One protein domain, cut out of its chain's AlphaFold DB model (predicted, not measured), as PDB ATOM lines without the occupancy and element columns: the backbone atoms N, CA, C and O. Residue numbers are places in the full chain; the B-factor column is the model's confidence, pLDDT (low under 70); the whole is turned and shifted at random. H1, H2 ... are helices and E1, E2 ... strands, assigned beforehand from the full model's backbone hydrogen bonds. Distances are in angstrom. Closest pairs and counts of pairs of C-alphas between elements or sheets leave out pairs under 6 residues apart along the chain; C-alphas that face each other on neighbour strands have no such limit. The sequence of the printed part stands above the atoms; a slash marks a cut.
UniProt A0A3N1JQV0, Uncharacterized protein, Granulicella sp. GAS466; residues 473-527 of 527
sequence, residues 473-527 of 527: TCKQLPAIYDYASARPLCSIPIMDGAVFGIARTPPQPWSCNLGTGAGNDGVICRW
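What this domain is: This is residues 473 to 527 of the 527 residues of an uncharacterized protein of Granulicella sp. GAS466 (UniProt A0A3N1JQV0). With little regular structure, this is a small rounded body made mostly of loop, in which two short helices, H1 and H2, follow each other round a corner on one side of a two-strand antiparallel hairpin, E1 and E2. A long loop, residues 504 to 522, joins the strands. The 55 printed residues hold, in order, H1, H2, E1 and E2; the class is mixed, with 20 residues in named elements. It is compact, with a radius of gyration of the C-alphas of 9.9 A and spans of 25 by 23 by 19 A.

How they stand to each other: H1, residues 483 to 489, and H2, residues 491 to 495, meet only through their tight link. H2 has its O i to N i+4 pair within hydrogen-bond range; H1 has 1 of 3, and 2 of 4 O i to N i+3 pairs. H1 is only just apart from E1, residues 500 to 503, at 8.2 A. E1 and E2, residues 523 to 526, form a hairpin, with N 503 and O 523 2.8 A apart.

Where its parts are: H1 begins at C-alpha 483 (217.013, 153.668, 191.295) and spans 9.8 A, H2 6.2 A, E1 9.6 A. E2 spans 10.0 A, ending at C-alpha 526 (217.916, 158.581, 180.685).

The domain as a whole: The C-alphas of Ala 479 and Thr 516 are farthest apart, 26.4 A. The printed part has no cut, and no printed residue is under pLDDT 70.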
ATOM      1  N   THR A 473     222.653 157.390 182.228       97.06
ATOM      2  CA  THR A 473     221.480 156.520 182.401       97.06
ATOM      3  C   THR A 473     221.036 156.520 183.864       97.06
ATOM      4  O   THR A 473     221.862 156.606 184.774       97.06
ATOM      5  N   CYS A 474     219.737 156.389 184.119       97.31
ATOM      6  CA  CYS A 474     219.175 156.417 185.467       97.31
ATOM      7  C   CYS A 474     219.724 155.293 186.354       97.31
ATOM      8  O   CYS A 474     219.921 155.495 187.548       97.31
ATOM      9  N   LYS A 475     220.050 154.132 185.770       97.19
ATOM     10  CA  LYS A 475     220.682 153.006 186.476       97.19
ATOM     11  C   LYS A 475     222.145 153.274 186.866       97.19
ATOM     12  O   LYS A 475     222.655 152.611 187.761       97.19
ATOM     13  N   GLN A 476     222.826 154.190 186.177       96.25
ATOM     14  CA  GLN A 476     224.217 154.567 186.465       96.25
ATOM     15  C   GLN A 476     224.330 155.676 187.514       96.25
ATOM     16  O   GLN A 476     225.446 156.013 187.909       96.25
ATOM     17  N   LEU A 477     223.210 156.259 187.950       96.44
ATOM     18  CA  LEU A 477     223.242 157.198 189.060       96.44
ATOM     19  C   LEU A 477     223.673 156.486 190.353       96.44
ATOM     20  O   LEU A 477     223.373 155.301 190.524       96.44
ATOM     21  N   PRO A 478     224.348 157.199 191.272       96.62
ATOM     22  CA  PRO A 478     224.737 156.646 192.567       96.62
ATOM     23  C   PRO A 478     223.553 156.085 193.362       96.62
ATOM     24  O   PRO A 478     222.409 156.529 193.215       96.62
ATOM     25  N   ALA A 479     223.835 155.108 194.221       96.44
ATOM     26  CA  ALA A 479     222.851 154.379 195.010       96.44
ATOM     27  C   ALA A 479     222.017 155.297 195.916       96.44
ATOM     28  O   ALA A 479     220.864 154.972 196.197       96.44
ATOM     29  N   ILE A 480     222.539 156.470 196.299       95.31
ATOM     30  CA  ILE A 480     221.781 157.484 197.054       95.31
ATOM     31  C   ILE A 480     220.488 157.938 196.356       95.31
ATOM     32  O   ILE A 480     219.565 158.406 197.020       95.31
ATOM     33  N   TYR A 481     220.393 157.816 195.028       95.56
ATOM     34  CA  TYR A 481     219.181 158.162 194.285       95.56
ATOM     35  C   TYR A 481     218.130 157.041 194.291       95.56
ATOM     36  O   TYR A 481     217.017 157.270 193.835       95.56
ATOM     37  N   ASP A 482     218.453 155.855 194.811       95.44
ATOM     38  CA  ASP A 482     217.546 154.710 194.958       95.44
ATOM     39  C   ASP A 482     216.794 154.331 193.663       95.44
ATOM     40  O   ASP A 482     215.565 154.222 193.604       95.44
ATOM     41  N   TYR A 483     217.558 154.110 192.585       96.62
ATOM     42  CA  TYR A 483     217.013 153.668 191.295       96.62
ATOM     43  C   TYR A 483     216.173 152.383 191.419       96.62
ATOM     44  O   TYR A 483     215.184 152.219 190.700       96.62
ATOM     45  N   ALA A 484     216.551 151.476 192.327       95.56
ATOM     46  CA  ALA A 484     215.857 150.208 192.535       95.56
ATOM     47  C   ALA A 484     214.403 150.415 192.988       95.56
ATOM     48  O   ALA A 484     213.513 149.745 192.464       95.56
ATOM     49  N   SER A 485     214.151 151.374 193.884       95.00
ATOM     50  CA  SER A 485     212.792 151.754 194.283       95.00
ATOM     51  C   SER A 485     212.103 152.656 193.255       95.00
ATOM     52  O   SER A 485     210.900 152.524 193.025       95.00
ATOM     53  N   ALA A 486     212.839 153.559 192.600       94.69
ATOM     54  CA  ALA A 486     212.259 154.512 191.651       94.69
ATOM     55  C   ALA A 486     211.771 153.852 190.348       94.69
ATOM     56  O   ALA A 486     210.718 154.211 189.816       94.69
ATOM     57  N   ARG A 487     212.502 152.862 189.819       95.88
ATOM     58  CA  ARG A 487     212.203 152.253 188.512       95.88
ATOM     59  C   ARG A 487     210.831 151.558 188.442       95.88
ATOM     60  O   ARG A 487     210.162 151.737 187.416       95.88
ATOM     61  N   PRO A 488     210.382 150.788 189.455       96.12
ATOM     62  CA  PRO A 488     209.021 150.251 189.496       96.12
ATOM     63  C   PRO A 488     207.947 151.341 189.566       96.12
ATOM     64  O   PRO A 488     206.947 151.248 188.854       96.12
ATOM     65  N   LEU A 489     208.172 152.401 190.354       95.12
ATOM     66  CA  LEU A 489     207.236 153.527 190.490       95.12
ATOM     67  C   LEU A 489     207.069 154.303 189.175       95.12
ATOM     68  O   LEU A 489     205.982 154.787 188.874       95.12
ATOM     69  N   CYS A 490     208.122 154.358 188.358       96.44
ATOM     70  CA  CYS A 490     208.109 154.990 187.041       96.44
ATOM     71  C   CYS A 490     207.766 154.042 185.883       96.44
ATOM     72  O   CYS A 490     207.865 154.438 184.723       96.44
ATOM     73  N   SER A 491     207.353 152.800 186.160       96.12
ATOM     74  CA  SER A 491     207.128 151.781 185.126       96.12
ATOM     75  C   SER A 491     206.106 152.192 184.064       96.12
ATOM     76  O   SER A 491     206.396 152.020 182.883       96.12
ATOM     77  N   ILE A 492     204.969 152.769 184.464       96.62
ATOM     78  CA  ILE A 492     203.917 153.215 183.539       96.62
ATOM     79  C   ILE A 492     204.435 154.333 182.612       96.62
ATOM     80  O   ILE A 492     204.477 154.091 181.409       96.62
ATOM     81  N   PRO A 493     204.955 155.479 183.109       95.94
ATOM     82  CA  PRO A 493     205.519 156.519 182.241       95.94
ATOM     83  C   PRO A 493     206.596 156.027 181.270       95.94
ATOM     84  O   PRO A 493     206.669 156.503 180.142       95.94
ATOM     85  N   ILE A 494     207.434 155.076 181.694       95.00
ATOM     86  CA  ILE A 494     208.484 154.508 180.840       95.00
ATOM     87  C   ILE A 494     207.877 153.659 179.717       95.00
ATOM     88  O   ILE A 494     208.310 153.771 178.573       95.00
ATOM     89  N   MET A 495     206.867 152.835 180.020       95.25
ATOM     90  CA  MET A 495     206.127 152.085 178.994       95.25
ATOM     91  C   MET A 495     205.388 153.017 178.026       95.25
ATOM     92  O   MET A 495     205.319 152.716 176.838       95.25
ATOM     93  N   ASP A 496     204.938 154.174 178.512       94.81
ATOM     94  CA  ASP A 496     204.289 155.220 177.715       94.81
ATOM     95  C   ASP A 496     205.288 156.106 176.934       94.81
ATOM     96  O   ASP A 496     204.897 157.089 176.303       94.81
ATOM     97  N   GLY A 497     206.584 155.769 176.943       93.69
ATOM     98  CA  GLY A 497     207.603 156.404 176.101       93.69
ATOM     99  C   GLY A 497     208.402 157.532 176.758       93.69
ATOM    100  O   GLY A 497     209.076 158.286 176.053       93.69
ATOM    101  N   ALA A 498     208.372 157.673 178.087       93.31
ATOM    102  CA  ALA A 498     209.250 158.615 178.779       93.31
ATOM    103  C   ALA A 498     210.731 158.276 178.531       93.31
ATOM    104  O   ALA A 498     211.204 157.195 178.879       93.31
ATOM    105  N   VAL A 499     211.477 159.228 177.963       94.31
ATOM    106  CA  VAL A 499     212.918 159.072 177.675       94.31
ATOM    107  C   VAL A 499     213.781 159.474 178.871       94.31
ATOM    108  O   VAL A 499     214.817 158.860 179.126       94.31
ATOM    109  N   PHE A 500     213.350 160.494 179.614       95.75
ATOM    110  CA  PHE A 500     214.104 161.057 180.731       95.75
ATOM    111  C   PHE A 500     213.290 161.085 182.017       95.75
ATOM    112  O   PHE A 500     212.095 161.395 182.000       95.75
ATOM    113  N   GLY A 501     213.976 160.833 183.128       94.38
ATOM    114  CA  GLY A 501     213.497 161.071 184.483       94.38
ATOM    115  C   GLY A 501     214.293 162.177 185.177       94.38
ATOM    116  O   GLY A 501     215.369 162.566 184.720       94.38
ATOM    117  N   ILE A 502     213.755 162.666 186.294       93.62
ATOM    118  CA  ILE A 502     214.446 163.565 187.223       93.62
ATOM    119  C   ILE A 502     214.640 162.818 188.541       93.62
ATOM    120  O   ILE A 502     213.670 162.559 189.263       93.62
ATOM    121  N   ALA A 503     215.886 162.469 188.846       93.75
ATOM    122  CA  ALA A 503     216.258 161.752 190.051       93.75
ATOM    123  C   ALA A 503     216.470 162.701 191.233       93.75
ATOM    124  O   ALA A 503     217.130 163.740 191.121       93.75
ATOM    125  N   ARG A 504     215.939 162.308 192.392       91.50
ATOM    126  CA  ARG A 504     216.084 163.019 193.667       91.50
ATOM    127  C   ARG A 504     216.498 162.034 194.747       91.50
ATOM    128  O   ARG A 504     216.155 160.857 194.683       91.50
ATOM    129  N   THR A 505     217.247 162.516 195.730       90.56
ATOM    130  CA  THR A 505     217.587 161.707 196.901       90.56
ATOM    131  C   THR A 505     216.342 161.515 197.777       90.56
ATOM    132  O   THR A 505     215.591 162.484 197.954       90.56
ATOM    133  N   PRO A 506     216.135 160.336 198.390       88.44
ATOM    134  CA  PRO A 506     215.049 160.102 199.334       88.44
ATOM    135  C   PRO A 506     214.963 161.171 200.441       88.44
ATOM    136  O   PRO A 506     215.981 161.746 200.842       88.44
ATOM    137  N   PRO A 507     213.752 161.456 200.954       90.25
ATOM    138  CA  PRO A 507     212.476 160.799 200.644       90.25
ATOM    139  C   PRO A 507     211.744 161.395 199.425       90.25
ATOM    140  O   PRO A 507     210.574 161.092 199.207       90.25
ATOM    141  N   GLN A 508     212.385 162.279 198.654       87.44
ATOM    142  CA  GLN A 508     211.723 162.954 197.540       87.44
ATOM    143  C   GLN A 508     211.495 161.976 196.375       87.44
ATOM    144  O   GLN A 508     212.451 161.343 195.926       87.44
ATOM    145  N   PRO A 509     210.259 161.854 195.857       90.19
ATOM    146  CA  PRO A 509     209.991 160.977 194.726       90.19
ATOM    147  C   PRO A 509     210.668 161.503 193.457       90.19
ATOM    148  O   PRO A 509     210.841 162.711 193.271       90.19
ATOM    149  N   TRP A 510     211.024 160.588 192.557       94.00
ATOM    150  CA  TRP A 510     211.504 160.939 191.223       94.00
ATOM    151  C   TRP A 510     210.366 161.492 190.365       94.00
ATOM    152  O   TRP A 510     209.212 161.085 190.507       94.00
ATOM    153  N   SER A 511     210.697 162.375 189.422       93.62
ATOM    154  CA  SER A 511     209.774 162.681 188.327       93.62
ATOM    155  C   SER A 511     210.030 161.695 187.203       93.62
ATOM    156  O   SER A 511     211.109 161.675 186.617       93.62
ATOM    157  N   CYS A 512     209.032 160.875 186.901       94.62
ATOM    158  CA  CYS A 512     209.179 159.772 185.958       94.62
ATOM    159  C   CYS A 512     209.230 160.195 184.486       94.62
ATOM    160  O   CYS A 512     209.618 159.401 183.633       94.62
ATOM    161  N   ASN A 513     208.839 161.433 184.187       92.38
ATOM    162  CA  ASN A 513     208.896 162.007 182.855       92.38
ATOM    163  C   ASN A 513     209.272 163.487 182.963       92.38
ATOM    164  O   ASN A 513     208.599 164.248 183.658       92.38
ATOM    165  N   LEU A 514     210.343 163.882 182.283       87.88
ATOM    166  CA  LEU A 514     210.751 165.280 182.170       87.88
ATOM    167  C   LEU A 514     209.902 166.059 181.149       87.88
ATOM    168  O   LEU A 514     209.719 167.267 181.294       87.88
ATOM    169  N   GLY A 515     209.395 165.390 180.110       83.62
ATOM    170  CA  GLY A 515     208.734 166.039 178.979       83.62
ATOM    171  C   GLY A 515     209.592 167.162 178.381       83.62
ATOM    172  O   GLY A 515     210.754 166.958 178.029       83.62
ATOM    173  N   THR A 516     209.014 168.361 178.292       72.81
ATOM    174  CA  THR A 516     209.689 169.589 177.835       72.81
ATOM    175  C   THR A 516     210.330 170.399 178.969       72.81
ATOM    176  O   THR A 516     210.831 171.492 178.718       72.81
ATOM    177  N   GLY A 517     210.306 169.897 180.207       76.12
ATOM    178  CA  GLY A 517     210.817 170.598 181.380       76.12
ATOM    179  C   GLY A 517     212.343 170.748 181.413       76.12
ATOM    180  O   GLY A 517     213.077 170.122 180.648       76.12
ATOM    181  N   ALA A 518     212.805 171.570 182.360       78.38
ATOM    182  CA  ALA A 518     214.209 171.955 182.529       78.38
ATOM    183  C   ALA A 518     215.011 171.071 183.510       78.38
ATOM    184  O   ALA A 518     216.235 171.141 183.551       78.38
ATOM    185  N   GLY A 519     214.337 170.240 184.316       77.50
ATOM    186  CA  GLY A 519     214.996 169.367 185.297       77.50
ATOM    187  C   GLY A 519     215.542 170.096 186.527       77.50
ATOM    188  O   GLY A 519     216.389 169.563 187.227       77.50
ATOM    189  N   ASN A 520     215.077 171.315 186.794       74.81
ATOM    190  CA  ASN A 520     215.623 172.233 187.800       74.81
ATOM    191  C   ASN A 520     215.581 171.746 189.264       74.81
ATOM    192  O   ASN A 520     216.079 172.413 190.164       74.81
ATOM    193  N   ASP A 521     214.943 170.620 189.541       79.12
ATOM    194  CA  ASP A 521     214.718 170.104 190.886       79.12
ATOM    195  C   ASP A 521     215.319 168.702 191.104       79.12
ATOM    196  O   ASP A 521     214.963 168.027 192.072       79.12
ATOM    197  N   GLY A 522     216.249 168.264 190.245       88.38
ATOM    198  CA  GLY A 522     217.030 167.036 190.431       88.38
ATOM    199  C   GLY A 522     217.966 166.699 189.261       88.38
ATOM    200  O   GLY A 522     218.171 167.515 188.367       88.38
ATOM    201  N   VAL A 523     218.545 165.491 189.260       91.69
ATOM    202  CA  VAL A 523     219.426 165.027 188.167       91.69
ATOM    203  C   VAL A 523     218.569 164.582 186.992       91.69
ATOM    204  O   VAL A 523     217.759 163.669 187.154       91.69
ATOM    205  N   ILE A 524     218.783 165.114 185.792       93.50
ATOM    206  CA  ILE A 524     218.223 164.493 184.590       93.50
ATOM    207  C   ILE A 524     219.002 163.211 184.288       93.50
ATOM    208  O   ILE A 524     220.231 163.215 184.201       93.50
ATOM    209  N   CYS A 525     218.279 162.116 184.077       95.31
ATOM    210  CA  CYS A 525     218.846 160.847 183.640       95.31
ATOM    211  C   CYS A 525     217.984 160.198 182.558       95.31
ATOM    212  O   CYS A 525     216.787 160.466 182.454       95.31
ATOM    213  N   ARG A 526     218.597 159.341 181.741       95.81
ATOM    214  CA  ARG A 526     217.916 158.581 180.685       95.81
ATOM    215  C   ARG A 526     217.435 157.223 181.204       95.81
ATOM    216  O   ARG A 526     218.235 156.518 181.821       95.81
ATOM    217  N   TRP A 527     216.173 156.869 180.964       94.88
ATOM    218  CA  TRP A 527     215.584 155.601 181.420       94.88
ATOM    219  C   TRP A 527     216.199 154.349 180.799       94.88
ATOM    220  O   TRP A 527     216.654 154.420 179.633       94.88
TER     221      TRP A 527